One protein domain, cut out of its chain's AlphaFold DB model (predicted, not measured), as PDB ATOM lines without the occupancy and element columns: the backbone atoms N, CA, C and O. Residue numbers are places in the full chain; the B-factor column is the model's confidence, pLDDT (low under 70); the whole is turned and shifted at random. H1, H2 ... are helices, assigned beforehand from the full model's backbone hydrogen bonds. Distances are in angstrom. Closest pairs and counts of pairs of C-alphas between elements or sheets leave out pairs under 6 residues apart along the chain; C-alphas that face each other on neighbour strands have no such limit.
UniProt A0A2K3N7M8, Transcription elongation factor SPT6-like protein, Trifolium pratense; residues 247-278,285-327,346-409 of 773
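AT A GLANCE: This is residues 247 to 278, 285 to 327 and 346 to 409 of the 773 residues of the protein "Transcription elongation factor SPT6-like protein" of Trifolium pratense (UniProt A0A2K3N7M8). A long helix, H5, runs from a small head of helices out into an arm, where H6 folds back beside its far part as a helical hairpin. The head is made of H1, H2, H3 and H4 gathered about the first part of H5; H1 and H2 cross at a steep angle, and the short H3 and H4 pack on H2. The printed part has 139 residues, with six named helices in the order H1 to H6 and no named strand, and its class is all helix. The whole is loose, with a radius of gyration of the C-alphas of 20.0 A, and flat, with spans of 66 by 37 by 19 A; the hairpin arm makes the length.

IN THESE COORDINATES: H1 is residues 252 to 267, 22.6 A from first to last C-alpha, and begins with C-alpha 252 at (464.258, 411.849, 416.954). H2, residues 290 to 302, is 17.7 A long. H3 is residues 307 to 313, 10.1 A, and H4 is residues 319 to 322, 5.4 A. H5, residues 348 to 382, is the longest at 50.3 A, from C-alpha 348 at (486.945, 410.408, 427.957). H6, residues 388 to 407, is 28.8 A long and ends with C-alpha 407 at (458.982, 405.038, 434.650).

HOW THE PARTS SIT: H2 and H5 are the hubs, touching three helices each. H2 touches H1 at a steep tilt of 52 degrees, opposite ways, with the closest C-alphas, those of Ser 259 and Val 294, 5.7 A apart. With residues 296 to 300 alone H2 only just touches H3, with 3 pairs of C-alphas within 8 A; the closest are those of Leu 299 and Ile 310, 7.4 A apart, and the two helices are about perpendicular at 75 degrees. With residues 292 to 293 alone H2 touches H4, the closest C-alphas being those of Asp 292 and Ser 320, 6.7 A apart. H5 touches H4 with residues 349 to 350 alone; the closest C-alphas are those of Leu 321 and Ile 349, 5.8 A apart. H5 touches H1 with residues 353 to 360 alone, at a steep tilt of 67 degrees, only just short of about perpendicular; the closest C-alphas are those of Ile 262 and Leu 356, 6.4 A apart. H5 and H6 form a helical hairpin at a shallow tilt of 10 degrees, opposite ways, with the closest C-alphas, those of Ser 382 and Leu 391, 6.6 A apart. H6 is apart from H1, H2, H3 and H4. In H1, H2, H3, H5 and H6 every O i to N i+4 pair is within hydrogen-bond range; H4 is too short for such a pair.

THE WHOLE: The two C-alphas farthest apart, those of Arg 327 and Tyr 386, are 67.3 A apart. Residues 279 to 284 are not printed, with 11.1 A between C-alphas 278 and 285, and residues 328 to 345 are not printed, with 13.0 A between C-alphas 327 and 346. The links H2 to H3, H3 to H4 and H5 to H6 are tight. The mean pLDDT of the printed part is 88.1, and residues 275 to 278, 285 to 286 and 325 to 327 are under 70.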
ATOM      1  N   ALA A 247     470.019 397.167 417.405       85.38
ATOM      2  CA  ALA A 247     470.213 398.430 416.703       85.38
ATOM      3  C   ALA A 247     469.505 399.588 417.439       85.38
ATOM      4  O   ALA A 247     468.389 399.396 417.940       85.38
ATOM      5  N   PRO A 248     470.119 400.784 417.507       85.38
ATOM      6  CA  PRO A 248     469.479 401.962 418.081       85.38
ATOM      7  C   PRO A 248     468.264 402.392 417.250       85.38
ATOM      8  O   PRO A 248     468.224 402.199 416.032       85.38
ATOM      9  N   SER A 249     467.274 402.999 417.909       83.31
ATOM     10  CA  SER A 249     466.164 403.640 417.201       83.31
ATOM     11  C   SER A 249     466.659 404.892 416.477       83.31
ATOM     12  O   SER A 249     467.474 405.639 417.011       83.31
ATOM     13  N   LEU A 250     466.144 405.131 415.271       86.62
ATOM     14  CA  LEU A 250     466.489 406.297 414.452       86.62
ATOM     15  C   LEU A 250     465.496 407.459 414.635       86.62
ATOM     16  O   LEU A 250     465.627 408.500 413.992       86.62
ATOM     17  N   ASP A 251     464.491 407.284 415.496       89.12
ATOM     18  CA  ASP A 251     463.453 408.282 415.730       89.12
ATOM     19  C   ASP A 251     463.979 409.419 416.616       89.12
ATOM     20  O   ASP A 251     464.452 409.178 417.728       89.12
ATOM     21  N   GLY A 252     463.805 410.675 416.188       87.44
ATOM     22  CA  GLY A 252     464.258 411.849 416.954       87.44
ATOM     23  C   GLY A 252     463.710 411.902 418.388       87.44
ATOM     24  O   GLY A 252     464.443 412.217 419.316       87.44
ATOM     25  N   SER A 253     462.461 411.468 418.604       90.25
ATOM     26  CA  SER A 253     461.877 411.367 419.954       90.25
ATOM     27  C   SER A 253     462.616 410.363 420.844       90.25
ATOM     28  O   SER A 253     462.719 410.578 422.047       90.25
ATOM     29  N   SER A 254     463.127 409.266 420.273       91.06
ATOM     30  CA  SER A 254     463.903 408.275 421.024       91.06
ATOM     31  C   SER A 254     465.271 408.832 421.414       91.06
ATOM     32  O   SER A 254     465.737 408.573 422.521       91.06
ATOM     33  N   ILE A 255     465.899 409.608 420.526       93.44
ATOM     34  CA  ILE A 255     467.173 410.290 420.797       93.44
ATOM     35  C   ILE A 255     466.987 411.351 421.894       93.44
ATOM     36  O   ILE A 255     467.817 411.476 422.795       93.44
ATOM     37  N   ASP A 256     465.871 412.082 421.878       93.88
ATOM     38  CA  ASP A 256     465.535 413.054 422.922       93.88
ATOM     39  C   ASP A 256     465.313 412.394 424.292       93.88
ATOM     40  O   ASP A 256     465.795 412.901 425.312       93.88
ATOM     41  N   GLU A 257     464.614 411.256 424.332       93.50
ATOM     42  CA  GLU A 257     464.423 410.468 425.556       93.50
ATOM     43  C   GLU A 257     465.753 409.921 426.089       93.50
ATOM     44  O   GLU A 257     466.044 410.052 427.281       93.50
ATOM     45  N   GLU A 258     466.591 409.372 425.207       95.19
ATOM     46  CA  GLU A 258     467.919 408.874 425.559       95.19
ATOM     47  C   GLU A 258     468.824 409.987 426.085       95.19
ATOM     48  O   GLU A 258     469.429 409.842 427.146       95.19
ATOM     49  N   SER A 259     468.897 411.122 425.387       95.25
ATOM     50  CA  SER A 259     469.723 412.254 425.810       95.25
ATOM     51  C   SER A 259     469.289 412.775 427.181       95.25
ATOM     52  O   SER A 259     470.131 413.050 428.038       95.25
ATOM     53  N   GLN A 260     467.978 412.847 427.439       94.31
ATOM     54  CA  GLN A 260     467.448 413.233 428.743       94.31
ATOM     55  C   GLN A 260     467.827 412.222 429.828       94.31
ATOM     56  O   GLN A 260     468.228 412.620 430.925       94.31
ATOM     57  N   TRP A 261     467.741 410.928 429.520       95.31
ATOM     58  CA  TRP A 261     468.160 409.872 430.430       95.31
ATOM     59  C   TRP A 261     469.660 409.956 430.739       95.31
ATOM     60  O   TRP A 261     470.040 409.948 431.909       95.31
ATOM     61  N   ILE A 262     470.515 410.134 429.726       94.94
ATOM     62  CA  ILE A 262     471.966 410.314 429.886       94.94
ATOM     63  C   ILE A 262     472.262 411.511 430.797       94.94
ATOM     64  O   ILE A 262     473.061 411.392 431.728       94.94
ATOM     65  N   VAL A 263     471.599 412.652 430.582       92.06
ATOM     66  CA  VAL A 263     471.746 413.845 431.434       92.06
ATOM     67  C   VAL A 263     471.391 413.532 432.890       92.06
ATOM     68  O   VAL A 263     472.134 413.926 433.793       92.06
ATOM     69  N   ASN A 264     470.297 412.805 433.137       91.19
ATOM     70  CA  ASN A 264     469.906 412.393 434.487       91.19
ATOM     71  C   ASN A 264     470.972 411.474 435.116       91.19
ATOM     72  O   ASN A 264     471.436 411.748 436.223       91.19
ATOM     73  N   GLN A 265     471.471 410.474 434.377       91.62
ATOM     74  CA  GLN A 265     472.541 409.584 434.854       91.62
ATOM     75  C   GLN A 265     473.823 410.346 435.220       91.62
ATOM     76  O   GLN A 265     474.482 410.042 436.221       91.62
ATOM     77  N   LEU A 266     474.192 411.357 434.430       89.25
ATOM     78  CA  LEU A 266     475.344 412.209 434.718       89.25
ATOM     79  C   LEU A 266     475.130 413.045 435.992       89.25
ATOM     80  O   LEU A 266     476.044 413.121 436.819       89.25
ATOM     81  N   LYS A 267     473.933 413.613 436.199       86.06
ATOM     82  CA  LYS A 267     473.573 414.366 437.422       86.06
ATOM     83  C   LYS A 267     473.590 413.499 438.682       86.06
ATOM     84  O   LYS A 267     474.014 413.970 439.745       86.06
ATOM     85  N   ASP A 268     473.192 412.239 438.546       81.81
ATOM     86  CA  ASP A 268     473.173 411.249 439.627       81.81
ATOM     87  C   ASP A 268     474.563 410.672 439.936       81.81
ATOM     88  O   ASP A 268     474.755 409.932 440.906       81.81
ATOM     89  N   GLY A 269     475.577 411.057 439.157       79.50
ATOM     90  CA  GLY A 269     476.959 410.657 439.380       79.50
ATOM     91  C   GLY A 269     477.262 409.240 438.902       79.50
ATOM     92  O   GLY A 269     478.165 408.603 439.451       79.50
ATOM     93  N   ALA A 270     476.559 408.750 437.871       81.38
ATOM     94  CA  ALA A 270     476.913 407.502 437.186       81.38
ATOM     95  C   ALA A 270     478.355 407.537 436.649       81.38
ATOM     96  O   ALA A 270     479.019 406.502 436.585       81.38
ATOM     97  N   VAL A 271     478.848 408.740 436.327       82.19
ATOM     98  CA  VAL A 271     480.239 409.018 435.958       82.19
ATOM     99  C   VAL A 271     480.821 410.051 436.940       82.19
ATOM    100  O   VAL A 271     480.770 411.256 436.681       82.19
ATOM    101  N   PRO A 272     481.366 409.616 438.097       75.81
ATOM    102  CA  PRO A 272     481.704 410.511 439.211       75.81
ATOM    103  C   PRO A 272     482.721 411.613 438.893       75.81
ATOM    104  O   PRO A 272     482.760 412.623 439.587       75.81
ATOM    105  N   TRP A 273     483.564 411.423 437.876       77.31
ATOM    106  CA  TRP A 273     484.596 412.390 437.493       77.31
ATOM    107  C   TRP A 273     484.081 413.506 436.564       77.31
ATOM    108  O   TRP A 273     484.771 414.509 436.409       77.31
ATOM    109  N   ILE A 274     482.877 413.370 435.987       76.56
ATOM    110  CA  ILE A 274     482.242 414.406 435.150       76.56
ATOM    111  C   ILE A 274     481.504 415.445 436.012       76.56
ATOM    112  O   ILE A 274     481.549 416.639 435.720       76.56
ATOM    113  N   GLY A 275     480.858 415.017 437.101       60.84
ATOM    114  CA  GLY A 275     480.152 415.900 438.033       60.84
ATOM    115  C   GLY A 275     480.948 416.124 439.318       60.84
ATOM    116  O   GLY A 275     480.913 415.285 440.219       60.84
ATOM    117  N   LYS A 276     481.653 417.255 439.454       53.91
ATOM    118  CA  LYS A 276     482.280 417.610 440.739       53.91
ATOM    119  C   LYS A 276     481.197 417.848 441.801       53.91
ATOM    120  O   LYS A 276     480.309 418.675 441.625       53.91
ATOM    121  N   LYS A 277     481.289 417.130 442.928       46.38
ATOM    122  CA  LYS A 277     480.495 417.382 444.143       46.38
ATOM    123  C   LYS A 277     481.035 418.610 444.884       46.38
ATOM    124  O   LYS A 277     481.682 418.456 445.918       46.38
ATOM    125  N   ASP A 278     480.730 419.812 444.410       40.56
ATOM    126  CA  ASP A 278     480.777 420.977 445.296       40.56
ATOM    127  C   ASP A 278     479.463 421.046 446.081       40.56
ATOM    128  O   ASP A 278     478.359 421.037 445.543       40.56
ATOM    129  N   GLU A 285     474.507 422.775 437.547       59.94
ATOM    130  CA  GLU A 285     474.750 422.831 436.103       59.94
ATOM    131  C   GLU A 285     475.858 421.833 435.747       59.94
ATOM    132  O   GLU A 285     476.986 421.913 436.241       59.94
ATOM    133  N   LEU A 286     475.516 420.832 434.930       69.00
ATOM    134  CA  LEU A 286     476.515 419.958 434.328       69.00
ATOM    135  C   LEU A 286     477.369 420.801 433.370       69.00
ATOM    136  O   LEU A 286     476.819 421.620 432.639       69.00
ATOM    137  N   PRO A 287     478.688 420.565 433.283       77.81
ATOM    138  CA  PRO A 287     479.550 421.270 432.331       77.81
ATOM    139  C   PRO A 287     479.318 420.849 430.863       77.81
ATOM    140  O   PRO A 287     480.088 421.242 429.983       77.81
ATOM    141  N   ILE A 288     478.301 420.019 430.618       83.75
ATOM    142  CA  ILE A 288     477.967 419.372 429.352       83.75
ATOM    143  C   ILE A 288     476.619 419.911 428.882       83.75
ATOM    144  O   ILE A 288     475.651 419.889 429.648       83.75
ATOM    145  N   ASP A 289     476.574 420.358 427.631       89.19
ATOM    146  CA  ASP A 289     475.344 420.793 426.981       89.19
ATOM    147  C   ASP A 289     474.517 419.574 426.547       89.19
ATOM    148  O   ASP A 289     475.061 418.592 426.035       89.19
ATOM    149  N   LYS A 290     473.197 419.627 426.754       90.56
ATOM    150  CA  LYS A 290     472.289 418.570 426.300       90.56
ATOM    151  C   LYS A 290     472.267 418.501 424.773       90.56
ATOM    152  O   LYS A 290     472.239 417.395 424.237       90.56
ATOM    153  N   ASP A 291     472.321 419.644 424.094       93.12
ATOM    154  CA  ASP A 291     472.238 419.700 422.631       93.12
ATOM    155  C   ASP A 291     473.443 419.001 421.981       93.12
ATOM    156  O   ASP A 291     473.292 418.262 421.010       93.12
ATOM    157  N   ASP A 292     474.626 419.112 422.593       94.06
ATOM    158  CA  ASP A 292     475.817 418.382 422.150       94.06
ATOM    159  C   ASP A 292     475.681 416.859 422.350       94.06
ATOM    160  O   ASP A 292     476.205 416.085 421.548       94.06
ATOM    161  N   ILE A 293     474.980 416.399 423.399       94.88
ATOM    162  CA  ILE A 293     474.692 414.963 423.599       94.88
ATOM    163  C   ILE A 293     473.752 414.464 422.503       94.88
ATOM    164  O   ILE A 293     474.030 413.428 421.902       94.88
ATOM    165  N   VAL A 294     472.663 415.193 422.231       95.50
ATOM    166  CA  VAL A 294     471.735 414.867 421.134       95.50
ATOM    167  C   VAL A 294     472.512 414.765 419.830       95.50
ATOM    168  O   VAL A 294     472.405 413.768 419.117       95.50
ATOM    169  N   ARG A 295     473.380 415.745 419.562       95.50
ATOM    170  CA  ARG A 295     474.145 415.761 418.327       95.50
ATOM    171  C   ARG A 295     475.143 414.610 418.219       95.50
ATOM    172  O   ARG A 295     475.273 414.006 417.155       95.50
ATOM    173  N   PHE A 296     475.803 414.251 419.318       95.88
ATOM    174  CA  PHE A 296     476.643 413.057 419.380       95.88
ATOM    175  C   PHE A 296     475.856 411.781 419.049       95.88
ATOM    176  O   PHE A 296     476.332 410.964 418.259       95.88
ATOM    177  N   LEU A 297     474.653 411.616 419.609       95.50
ATOM    178  CA  LEU A 297     473.797 410.459 419.335       95.50
ATOM    179  C   LEU A 297     473.356 410.416 417.867       95.50
ATOM    180  O   LEU A 297     473.414 409.354 417.259       95.50
ATOM    181  N   GLU A 298     473.019 411.550 417.249       95.00
ATOM    182  CA  GLU A 298     472.715 411.609 415.811       95.00
ATOM    183  C   GLU A 298     473.904 411.158 414.946       95.00
ATOM    184  O   GLU A 298     473.748 410.349 414.027       95.00
ATOM    185  N   LEU A 299     475.111 411.652 415.246       95.44
ATOM    186  CA  LEU A 299     476.335 411.272 414.531       95.44
ATOM    187  C   LEU A 299     476.653 409.777 414.705       95.44
ATOM    188  O   LEU A 299     477.064 409.113 413.753       95.44
ATOM    189  N   HIS A 300     476.441 409.237 415.904       93.81
ATOM    190  CA  HIS A 300     476.791 407.862 416.245       93.81
ATOM    191  C   HIS A 300     475.726 406.839 415.804       93.81
ATOM    192  O   HIS A 300     476.067 405.777 415.288       93.81
ATOM    193  N   HIS A 301     474.433 407.118 415.994       93.06
ATOM    194  CA  HIS A 301     473.338 406.194 415.664       93.06
ATOM    195  C   HIS A 301     472.937 406.246 414.196       93.06
ATOM    196  O   HIS A 301     472.769 405.189 413.587       93.06
ATOM    197  N   VAL A 302     472.774 407.454 413.647       92.62
ATOM    198  CA  VAL A 302     472.220 407.662 412.300       92.62
ATOM    199  C   VAL A 302     473.328 407.634 411.259       92.62
ATOM    200  O   VAL A 302     473.233 406.903 410.281       92.62
ATOM    201  N   GLN A 303     474.395 408.406 411.477       93.62
ATOM    202  CA  GLN A 303     475.501 408.501 410.517       93.62
ATOM    203  C   GLN A 303     476.569 407.413 410.711       93.62
ATOM    204  O   GLN A 303     477.506 407.353 409.921       93.62
ATOM    205  N   LYS A 304     476.440 406.574 411.752       94.25
ATOM    206  CA  LYS A 304     477.378 405.484 412.082       94.25
ATOM    207  C   LYS A 304     478.840 405.944 412.151       94.25
ATOM    208  O   LYS A 304     479.758 405.218 411.783       94.25
ATOM    209  N   LEU A 305     479.066 407.163 412.651       95.25
ATOM    210  CA  LEU A 305     480.404 407.727 412.799       95.25
ATOM    211  C   LEU A 305     481.038 407.291 414.117       95.25
ATOM    212  O   LEU A 305     480.470 407.456 415.196       95.25
ATOM    213  N   ASP A 306     482.258 406.777 414.031       94.38
ATOM    214  CA  ASP A 306     483.008 406.340 415.201       94.38
ATOM    215  C   ASP A 306     483.538 407.526 416.030       94.38
ATOM    216  O   ASP A 306     483.768 408.631 415.530       94.38
ATOM    217  N   ILE A 307     483.787 407.288 417.317       94.12
ATOM    218  CA  ILE A 307     484.188 408.315 418.286       94.12
ATOM    219  C   ILE A 307     485.457 409.064 417.859       94.12
ATOM    220  O   ILE A 307     485.447 410.295 417.939       94.12
ATOM    221  N   PRO A 308     486.540 408.410 417.386       93.00
ATOM    222  CA  PRO A 308     487.724 409.129 416.920       93.00
ATOM    223  C   PRO A 308     487.427 410.058 415.737       93.00
ATOM    224  O   PRO A 308     487.979 411.156 415.678       93.00
ATOM    225  N   PHE A 309     486.532 409.655 414.829       94.62
ATOM    226  CA  PHE A 309     486.133 410.479 413.689       94.62
ATOM    227  C   PHE A 309     485.352 411.710 414.153       94.62
ATOM    228  O   PHE A 309     485.707 412.831 413.792       94.62
ATOM    229  N   ILE A 310     484.347 411.518 415.015       94.88
ATOM    230  CA  ILE A 310     483.570 412.617 415.608       94.88
ATOM    231  C   ILE A 310     484.509 413.583 416.339       94.88
ATOM    232  O   ILE A 310     484.509 414.789 416.086       94.88
ATOM    233  N   ALA A 311     485.378 413.041 417.196       92.44
ATOM    234  CA  ALA A 311     486.321 413.813 417.990       92.44
ATOM    235  C   ALA A 311     487.357 414.568 417.152       92.44
ATOM    236  O   ALA A 311     487.928 415.529 417.662       92.44
ATOM    237  N   MET A 312     487.628 414.144 415.912       91.06
ATOM    238  CA  MET A 312     488.613 414.767 415.028       91.06
ATOM    239  C   MET A 312     487.990 415.771 414.048       91.06
ATOM    240  O   MET A 312     488.535 416.871 413.906       91.06
ATOM    241  N   TYR A 313     486.867 415.408 413.419       93.31
ATOM    242  CA  TYR A 313     486.306 416.073 412.234       93.31
ATOM    243  C   TYR A 313     484.903 416.668 412.427       93.31
ATOM    244  O   TYR A 313     484.395 417.295 411.501       93.31
ATOM    245  N   ARG A 314     484.271 416.466 413.592       93.25
ATOM    246  CA  ARG A 314     482.948 417.020 413.951       93.25
ATOM    247  C   ARG A 314     482.992 417.771 415.282       93.25
ATOM    248  O   ARG A 314     482.046 417.761 416.065       93.25
ATOM    249  N   LYS A 315     484.135 418.388 415.592       88.75
ATOM    250  CA  LYS A 315     484.401 418.997 416.907       88.75
ATOM    251  C   LYS A 315     483.447 420.144 417.215       88.75
ATOM    252  O   LYS A 315     483.025 420.312 418.354       88.75
ATOM    253  N   GLU A 316     483.145 420.925 416.190       89.88
ATOM    254  CA  GLU A 316     482.241 422.067 416.184       89.88
ATOM    255  C   GLU A 316     480.801 421.707 416.553       89.88
ATOM    256  O   GLU A 316     480.076 422.566 417.040       89.88
ATOM    257  N   GLU A 317     480.412 420.444 416.372       90.62
ATOM    258  CA  GLU A 317     479.063 419.947 416.641       90.62
ATOM    259  C   GLU A 317     478.902 419.380 418.066       90.62
ATOM    260  O   GLU A 317     477.796 419.025 418.459       90.62
ATOM    261  N   CYS A 318     479.996 419.244 418.828       91.31
ATOM    262  CA  CYS A 318     480.029 418.569 420.134       91.31
ATOM    263  C   CYS A 318     481.036 419.224 421.106       91.31
ATOM    264  O   CYS A 318     481.794 418.539 421.806       91.31
ATOM    265  N   LEU A 319     481.118 420.559 421.128       87.25
ATOM    266  CA  LEU A 319     482.213 421.289 421.784       87.25
ATOM    267  C   LEU A 319     482.296 421.050 423.299       87.25
ATOM    268  O   LEU A 319     483.400 420.933 423.842       87.25
ATOM    269  N   SER A 320     481.162 420.967 424.001       87.25
ATOM    270  CA  SER A 320     481.143 420.711 425.446       87.25
ATOM    271  C   SER A 320     481.671 419.318 425.802       87.25
ATOM    272  O   SER A 320     482.285 419.155 426.858       87.25
ATOM    273  N   LEU A 321     481.554 418.344 424.889       88.31
ATOM    274  CA  LEU A 321     482.003 416.958 425.078       88.31
ATOM    275  C   LEU A 321     483.518 416.780 424.906       88.31
ATOM    276  O   LEU A 321     484.077 415.739 425.254       88.31
ATOM    277  N   LEU A 322     484.206 417.788 424.369       86.00
ATOM    278  CA  LEU A 322     485.643 417.746 424.085       86.00
ATOM    279  C   LEU A 322     486.493 418.492 425.126       86.00
ATOM    280  O   LEU A 322     487.726 418.534 425.003       86.00
ATOM    281  N   LYS A 323     485.852 419.075 426.146       79.12
ATOM    282  CA  LYS A 323     486.519 419.772 427.253       79.12
ATOM    283  C   LYS A 323     487.236 418.777 428.172       79.12
ATOM    284  O   LYS A 323     486.727 417.702 428.476       79.12
ATOM    285  N   ASP A 324     488.431 419.147 428.632       70.62
ATOM    286  CA  ASP A 324     489.196 418.344 429.591       70.62
ATOM    287  C   ASP A 324     488.839 418.772 431.022       70.62
ATOM    288  O   ASP A 324     489.352 419.764 431.531       70.62
ATOM    289  N   LEU A 325     487.924 418.040 431.662       69.06
ATOM    290  CA  LEU A 325     487.388 418.381 432.989       69.06
ATOM    291  C   LEU A 325     488.390 418.154 434.141       69.06
ATOM    292  O   LEU A 325     488.180 418.644 435.255       69.06
ATOM    293  N   GLU A 326     489.478 417.413 433.898       61.59
ATOM    294  CA  GLU A 326     490.507 417.109 434.903       61.59
ATOM    295  C   GLU A 326     491.628 418.158 434.956       61.59
ATOM    296  O   GLU A 326     492.352 418.221 435.951       61.59
ATOM    297  N   ARG A 327     491.758 419.014 433.933       54.84
ATOM    298  CA  ARG A 327     492.649 420.179 433.956       54.84
ATOM    299  C   ARG A 327     491.816 421.406 434.326       54.84
ATOM    300  O   ARG A 327     491.069 421.889 433.481       54.84
ATOM    301  N   TRP A 346     492.458 411.823 425.144       82.25
ATOM    302  CA  TRP A 346     491.714 410.562 425.279       82.25
ATOM    303  C   TRP A 346     490.204 410.724 424.990       82.25
ATOM    304  O   TRP A 346     489.518 409.750 424.709       82.25
ATOM    305  N   HIS A 347     489.662 411.949 425.028       88.31
ATOM    306  CA  HIS A 347     488.231 412.224 424.794       88.31
ATOM    307  C   HIS A 347     487.286 411.385 425.679       88.31
ATOM    308  O   HIS A 347     486.271 410.862 425.226       88.31
ATOM    309  N   LYS A 348     487.624 411.270 426.971       87.25
ATOM    310  CA  LYS A 348     486.945 410.408 427.957       87.25
ATOM    311  C   LYS A 348     485.421 410.580 428.013       87.25
ATOM    312  O   LYS A 348     484.721 409.616 428.301       87.25
ATOM    313  N   ILE A 349     484.913 411.794 427.780       90.12
ATOM    314  CA  ILE A 349     483.475 412.091 427.852       90.12
ATOM    315  C   ILE A 349     482.721 411.345 426.748       90.12
ATOM    316  O   ILE A 349     481.716 410.714 427.045       90.12
ATOM    317  N   LEU A 350     483.232 411.335 425.512       92.62
ATOM    318  CA  LEU A 350     482.591 410.633 424.393       92.62
ATOM    319  C   LEU A 350     482.506 409.122 424.642       92.62
ATOM    320  O   LEU A 350     481.457 408.519 424.433       92.62
ATOM    321  N   TRP A 351     483.574 408.520 425.174       91.81
ATOM    322  CA  TRP A 351     483.569 407.107 425.570       91.81
ATOM    323  C   TRP A 351     482.590 406.825 426.717       91.81
ATOM    324  O   TRP A 351     481.871 405.829 426.691       91.81
ATOM    325  N   ALA A 352     482.500 407.723 427.702       91.38
ATOM    326  CA  ALA A 352     481.521 407.598 428.780       91.38
ATOM    327  C   ALA A 352     480.072 407.717 428.270       91.38
ATOM    328  O   ALA A 352     479.196 407.002 428.753       91.38
ATOM    329  N   LEU A 353     479.818 408.583 427.283       93.56
ATOM    330  CA  LEU A 353     478.515 408.691 426.625       93.56
ATOM    331  C   LEU A 353     478.173 407.428 425.837       93.56
ATOM    332  O   LEU A 353     477.048 406.954 425.941       93.56
ATOM    333  N   GLN A 354     479.131 406.839 425.122       93.38
ATOM    334  CA  GLN A 354     478.929 405.558 424.443       93.38
ATOM    335  C   GLN A 354     478.558 404.441 425.432       93.38
ATOM    336  O   GLN A 354     477.645 403.658 425.175       93.38
ATOM    337  N   ASP A 355     479.224 404.389 426.588       92.62
ATOM    338  CA  ASP A 355     478.895 403.439 427.651       92.62
ATOM    339  C   ASP A 355     477.478 403.642 428.205       92.62
ATOM    340  O   ASP A 355     476.793 402.666 428.525       92.62
ATOM    341  N   LEU A 356     477.033 404.894 428.340       93.81
ATOM    342  CA  LEU A 356     475.672 405.221 428.766       93.81
ATOM    343  C   LEU A 356     474.643 404.878 427.682       93.81
ATOM    344  O   LEU A 356     473.660 404.222 428.009       93.81
ATOM    345  N   ASN A 357     474.903 405.203 426.415       94.62
ATOM    346  CA  ASN A 357     474.095 404.776 425.267       94.62
ATOM    347  C   ASN A 357     473.905 403.249 425.272       94.62
ATOM    348  O   ASN A 357     472.784 402.747 425.294       94.62
ATOM    349  N   ARG A 358     474.992 402.476 425.402       94.06
ATOM    350  CA  ARG A 358     474.911 401.008 425.502       94.06
ATOM    351  C   ARG A 358     474.000 400.550 426.648       94.06
ATOM    352  O   ARG A 358     473.195 399.638 426.468       94.06
ATOM    353  N   LYS A 359     474.112 401.169 427.829       94.25
ATOM    354  CA  LYS A 359     473.256 400.850 428.987       94.25
ATOM    355  C   LYS A 359     471.791 401.193 428.731       94.25
ATOM    356  O   LYS A 359     470.928 400.409 429.114       94.25
ATOM    357  N   TRP A 360     471.517 402.323 428.086       95.25
ATOM    358  CA  TRP A 360     470.169 402.715 427.691       95.25
ATOM    359  C   TRP A 360     469.550 401.695 426.734       95.25
ATOM    360  O   TRP A 360     468.455 401.201 426.998       95.25
ATOM    361  N   LEU A 361     470.270 401.303 425.680       94.81
ATOM    362  CA  LEU A 361     469.778 400.322 424.711       94.81
ATOM    363  C   LEU A 361     469.476 398.967 425.370       94.81
ATOM    364  O   LEU A 361     468.408 398.395 425.146       94.81
ATOM    365  N   LEU A 362     470.361 398.479 426.248       95.50
ATOM    366  CA  LEU A 362     470.116 397.253 427.022       95.50
ATOM    367  C   LEU A 362     468.892 397.381 427.937       95.50
ATOM    368  O   LEU A 362     468.082 396.452 428.016       95.50
ATOM    369  N   LEU A 363     468.728 398.530 428.597       95.25
ATOM    370  CA  LEU A 363     467.573 398.814 429.445       95.25
ATOM    371  C   LEU A 363     466.272 398.790 428.630       95.25
ATOM    372  O   LEU A 363     465.314 398.133 429.035       95.25
ATOM    373  N   GLN A 364     466.244 399.439 427.464       94.75
ATOM    374  CA  GLN A 364     465.072 399.460 426.585       94.75
ATOM    375  C   GLN A 364     464.747 398.075 426.027       94.75
ATOM    376  O   GLN A 364     463.597 397.637 426.094       94.75
ATOM    377  N   LYS A 365     465.758 397.332 425.562       94.31
ATOM    378  CA  LYS A 365     465.604 395.937 425.122       94.31
ATOM    379  C   LYS A 365     464.965 395.081 426.216       94.31
ATOM    380  O   LYS A 365     464.007 394.352 425.951       94.31
ATOM    381  N   ARG A 366     465.438 395.215 427.459       95.44
ATOM    382  CA  ARG A 366     464.896 394.491 428.614       95.44
ATOM    383  C   ARG A 366     463.463 394.915 428.951       95.44
ATOM    384  O   ARG A 366     462.616 394.045 429.150       95.44
ATOM    385  N   LYS A 367     463.167 396.217 428.971       95.75
ATOM    386  CA  LYS A 367     461.811 396.749 429.211       95.75
ATOM    387  C   LYS A 367     460.819 396.237 428.169       95.75
ATOM    388  O   LYS A 367     459.753 395.753 428.541       95.75
ATOM    389  N   ASN A 368     461.196 396.244 426.892       94.81
ATOM    390  CA  ASN A 368     460.364 395.742 425.800       94.81
ATOM    391  C   ASN A 368     460.089 394.236 425.927       94.81
ATOM    392  O   ASN A 368     458.942 393.804 425.791       94.81
ATOM    393  N   ALA A 369     461.115 393.438 426.244       95.12
ATOM    394  CA  ALA A 369     460.957 392.002 426.469       95.12
ATOM    395  C   ALA A 369     460.025 391.702 427.659       95.12
ATOM    396  O   ALA A 369     459.120 390.871 427.549       95.12
ATOM    397  N   LEU A 370     460.198 392.415 428.778       95.44
ATOM    398  CA  LEU A 370     459.346 392.270 429.960       95.44
ATOM    399  C   LEU A 370     457.912 392.722 429.694       95.44
ATOM    400  O   LEU A 370     456.983 392.025 430.074       95.44
ATOM    401  N   GLN A 371     457.707 393.824 428.973       96.06
ATOM    402  CA  GLN A 371     456.376 394.284 428.585       96.06
ATOM    403  C   GLN A 371     455.623 393.224 427.767       96.06
ATOM    404  O   GLN A 371     454.453 392.946 428.041       96.06
ATOM    405  N   GLN A 372     456.276 392.599 426.783       94.81
ATOM    406  CA  GLN A 372     455.671 391.510 426.008       94.81
ATOM    407  C   GLN A 372     455.338 390.303 426.895       94.81
ATOM    408  O   GLN A 372     454.238 389.751 426.814       94.81
ATOM    409  N   TYR A 373     456.270 389.923 427.774       93.62
ATOM    410  CA  TYR A 373     456.081 388.835 428.730       93.62
ATOM    411  C   TYR A 373     454.908 389.103 429.687       93.62
ATOM    412  O   TYR A 373     454.046 388.237 429.861       93.62
ATOM    413  N   TYR A 374     454.826 390.307 430.254       94.25
ATOM    414  CA  TYR A 374     453.779 390.707 431.189       94.25
ATOM    415  C   TYR A 374     452.405 390.699 430.531       94.25
ATOM    416  O   TYR A 374     451.478 390.124 431.098       94.25
ATOM    417  N   ASN A 375     452.280 391.259 429.321       93.56
ATOM    418  CA  ASN A 375     451.031 391.237 428.554       93.56
ATOM    419  C   ASN A 375     450.530 389.799 428.357       93.56
ATOM    420  O   ASN A 375     449.403 389.474 428.735       93.56
ATOM    421  N   LYS A 376     451.393 388.908 427.851       91.06
ATOM    422  CA  LYS A 376     451.044 387.500 427.617       91.06
ATOM    423  C   LYS A 376     450.588 386.806 428.902       91.06
ATOM    424  O   LYS A 376     449.571 386.115 428.921       91.06
ATOM    425  N   ARG A 377     451.325 387.000 429.997       87.50
ATOM    426  CA  ARG A 377     451.010 386.399 431.301       87.50
ATOM    427  C   ARG A 377     449.717 386.930 431.905       87.50
ATOM    428  O   ARG A 377     448.933 386.148 432.441       87.50
ATOM    429  N   PHE A 378     449.482 388.232 431.811       89.62
ATOM    430  CA  PHE A 378     448.255 388.848 432.292       89.62
ATOM    431  C   PHE A 378     447.031 388.341 431.525       89.62
ATOM    432  O   PHE A 378     446.009 388.030 432.140       89.62
ATOM    433  N   GLU A 379     447.135 388.181 430.202       87.81
ATOM    434  CA  GLU A 379     446.077 387.584 429.383       87.81
ATOM    435  C   GLU A 379     445.788 386.126 429.771       87.81
ATOM    436  O   GLU A 379     444.624 385.736 429.891       87.81
ATOM    437  N   GLU A 380     446.830 385.319 429.996       86.25
ATOM    438  CA  GLU A 380     446.702 383.927 430.447       86.25
ATOM    439  C   GLU A 380     445.984 383.824 431.799       86.25
ATOM    440  O   GLU A 380     445.077 383.003 431.956       86.25
ATOM    441  N   GLU A 381     446.373 384.652 432.770       83.12
ATOM    442  CA  GLU A 381     445.795 384.633 434.116       83.12
ATOM    443  C   GLU A 381     444.365 385.190 434.126       83.12
ATOM    444  O   GLU A 381     443.474 384.612 434.751       83.12
ATOM    445  N   SER A 382     444.101 386.250 433.355       84.25
ATOM    446  CA  SER A 382     442.764 386.845 433.226       84.25
ATOM    447  C   SER A 382     441.728 385.863 432.673       84.25
ATOM    448  O   SER A 382     440.554 385.955 433.015       84.25
ATOM    449  N   ARG A 383     442.141 384.880 431.858       83.12
ATOM    450  CA  ARG A 383     441.253 383.809 431.365       83.12
ATOM    451  C   ARG A 383     440.906 382.757 432.427       83.12
ATOM    452  O   ARG A 383     439.949 382.011 432.233       83.12
ATOM    453  N   ARG A 384     441.687 382.649 433.508       78.50
ATOM    454  CA  ARG A 384     441.541 381.613 434.551       78.50
ATOM    455  C   ARG A 384     440.735 382.077 435.761       78.50
ATOM    456  O   ARG A 384     440.201 381.240 436.488       78.50
ATOM    457  N   VAL A 385     440.673 383.383 436.000       77.25
ATOM    458  CA  VAL A 385     439.991 383.965 437.159       77.25
ATOM    459  C   VAL A 385     438.528 384.246 436.816       77.25
ATOM    460  O   VAL A 385     438.237 385.074 435.961       77.25
ATOM    461  N   TYR A 386     437.607 383.568 437.507       72.06
ATOM    462  CA  TYR A 386     436.156 383.767 437.352       72.06
ATOM    463  C   TYR A 386     435.562 384.772 438.349       72.06
ATOM    464  O   TYR A 386     434.442 385.235 438.157       72.06
ATOM    465  N   ASP A 387     436.290 385.092 439.420       79.50
ATOM    466  CA  ASP A 387     435.875 386.074 440.423       79.50
ATOM    467  C   ASP A 387     436.118 387.498 439.905       79.50
ATOM    468  O   ASP A 387     437.260 387.904 439.672       79.50
ATOM    469  N   GLU A 388     435.035 388.257 439.737       84.38
ATOM    470  CA  GLU A 388     435.050 389.628 439.222       84.38
ATOM    471  C   GLU A 388     435.867 390.580 440.110       84.38
ATOM    472  O   GLU A 388     436.578 391.450 439.602       84.38
ATOM    473  N   THR A 389     435.832 390.392 441.434       82.06
ATOM    474  CA  THR A 389     436.568 391.249 442.377       82.06
ATOM    475  C   THR A 389     438.075 391.050 442.242       82.06
ATOM    476  O   THR A 389     438.831 392.017 442.116       82.06
ATOM    477  N   ARG A 390     438.512 389.790 442.156       82.06
ATOM    478  CA  ARG A 390     439.912 389.424 441.935       82.06
ATOM    479  C   ARG A 390     440.402 389.845 440.550       82.06
ATOM    480  O   ARG A 390     441.543 390.278 440.415       82.06
ATOM    481  N   LEU A 391     439.555 389.749 439.527       85.69
ATOM    482  CA  LEU A 391     439.897 390.180 438.171       85.69
ATOM    483  C   LEU A 391     440.124 391.698 438.098       85.69
ATOM    484  O   LEU A 391     441.094 392.140 437.482       85.69
ATOM    485  N   ASN A 392     439.284 392.495 438.765       87.75
ATOM    486  CA  ASN A 392     439.472 393.944 438.856       87.75
ATOM    487  C   ASN A 392     440.749 394.320 439.620       87.75
ATOM    488  O   ASN A 392     441.487 395.192 439.163       87.75
ATOM    489  N   LEU A 393     441.056 393.629 440.724       85.44
ATOM    490  CA  LEU A 393     442.310 393.824 441.457       85.44
ATOM    491  C   LEU A 393     443.532 393.505 440.582       85.44
ATOM    492  O   LEU A 393     444.464 394.304 440.502       85.44
ATOM    493  N   ASN A 394     443.513 392.373 439.871       88.56
ATOM    494  CA  ASN A 394     444.591 391.995 438.955       88.56
ATOM    495  C   ASN A 394     444.797 393.044 437.854       88.56
ATOM    496  O   ASN A 394     445.937 393.345 437.510       88.56
ATOM    497  N   ARG A 395     443.717 393.624 437.313       91.38
ATOM    498  CA  ARG A 395     443.805 394.706 436.322       91.38
ATOM    499  C   ARG A 395     444.521 395.933 436.888       91.38
ATOM    500  O   ARG A 395     445.441 396.431 436.251       91.38
ATOM    501  N   GLN A 396     444.143 396.379 438.085       91.19
ATOM    502  CA  GLN A 396     444.780 397.525 438.745       91.19
ATOM    503  C   GLN A 396     446.269 397.271 439.015       91.19
ATOM    504  O   GLN A 396     447.107 398.121 438.717       91.19
ATOM    505  N   LEU A 397     446.613 396.078 439.516       91.12
ATOM    506  CA  LEU A 397     448.002 395.676 439.747       91.12
ATOM    507  C   LEU A 397     448.812 395.646 438.447       91.12
ATOM    508  O   LEU A 397     449.946 396.116 438.421       91.12
ATOM    509  N   PHE A 398     448.230 395.124 437.367       94.75
ATOM    510  CA  PHE A 398     448.873 395.083 436.059       94.75
ATOM    511  C   PHE A 398     449.138 396.489 435.506       94.75
ATOM    512  O   PHE A 398     450.255 396.786 435.090       94.75
ATOM    513  N   GLU A 399     448.145 397.377 435.558       94.81
ATOM    514  CA  GLU A 399     448.292 398.775 435.136       94.81
ATOM    515  C   GLU A 399     449.354 399.516 435.965       94.81
ATOM    516  O   GLU A 399     450.159 400.261 435.403       94.81
ATOM    517  N   SER A 400     449.397 399.275 437.281       94.69
ATOM    518  CA  SER A 400     450.435 399.803 438.176       94.69
ATOM    519  C   SER A 400     451.831 399.311 437.774       94.69
ATOM    520  O   SER A 400     452.729 400.123 437.562       94.69
ATOM    521  N   VAL A 401     452.010 397.998 437.572       95.88
ATOM    522  CA  VAL A 401     453.291 397.412 437.136       95.88
ATOM    523  C   VAL A 401     453.743 397.985 435.795       95.88
ATOM    524  O   VAL A 401     454.908 398.342 435.649       95.88
ATOM    525  N   MET A 402     452.837 398.106 434.823       96.50
ATOM    526  CA  MET A 402     453.157 398.660 433.507       96.50
ATOM    527  C   MET A 402     453.582 400.129 433.587       96.50
ATOM    528  O   MET A 402     454.507 400.540 432.884       96.50
ATOM    529  N   ARG A 403     452.953 400.914 434.472       95.56
ATOM    530  CA  ARG A 403     453.360 402.296 434.751       95.56
ATOM    531  C   ARG A 403     454.763 402.343 435.354       95.56
ATOM    532  O   ARG A 403     455.625 403.024 434.806       95.56
ATOM    533  N   SER A 404     455.018 401.563 436.407       95.25
ATOM    534  CA  SER A 404     456.337 401.501 437.044       95.25
ATOM    535  C   SER A 404     457.424 400.993 436.095       95.25
ATOM    536  O   SER A 404     458.537 401.505 436.124       95.25
ATOM    537  N   LEU A 405     457.118 400.035 435.208       96.62
ATOM    538  CA  LEU A 405     458.056 399.568 434.183       96.62
ATOM    539  C   LEU A 405     458.437 400.709 433.239       96.62
ATOM    540  O   LEU A 405     459.613 400.875 432.921       96.62
ATOM    541  N   LYS A 406     457.456 401.505 432.798       94.62
ATOM    542  CA  LYS A 406     457.695 402.649 431.915       94.62
ATOM    543  C   LYS A 406     458.565 403.708 432.594       94.62
ATOM    544  O   LYS A 406     459.510 404.178 431.967       94.62
ATOM    545  N   GLU A 407     458.276 404.026 433.851       93.38
ATOM    546  CA  GLU A 407     458.982 405.038 434.650       93.38
ATOM    547  C   GLU A 407     460.370 404.593 435.135       93.38
ATOM    548  O   GLU A 407     461.183 405.447 435.462       93.38
ATOM    549  N   ALA A 408     460.664 403.289 435.167       94.75
ATOM    550  CA  ALA A 408     461.954 402.781 435.625       94.75
ATOM    551  C   ALA A 408     463.116 403.305 434.760       94.75
ATOM    552  O   ALA A 408     463.150 403.077 433.542       94.75
ATOM    553  N   GLU A 409     464.086 403.953 435.412       92.06
ATOM    554  CA  GLU A 409     465.255 404.588 434.785       92.06
ATOM    555  C   GLU A 409     466.542 403.770 434.960       92.06
ATOM    556  O   GLU A 409     467.578 404.104 434.389       92.06
TER     557      GLU A 409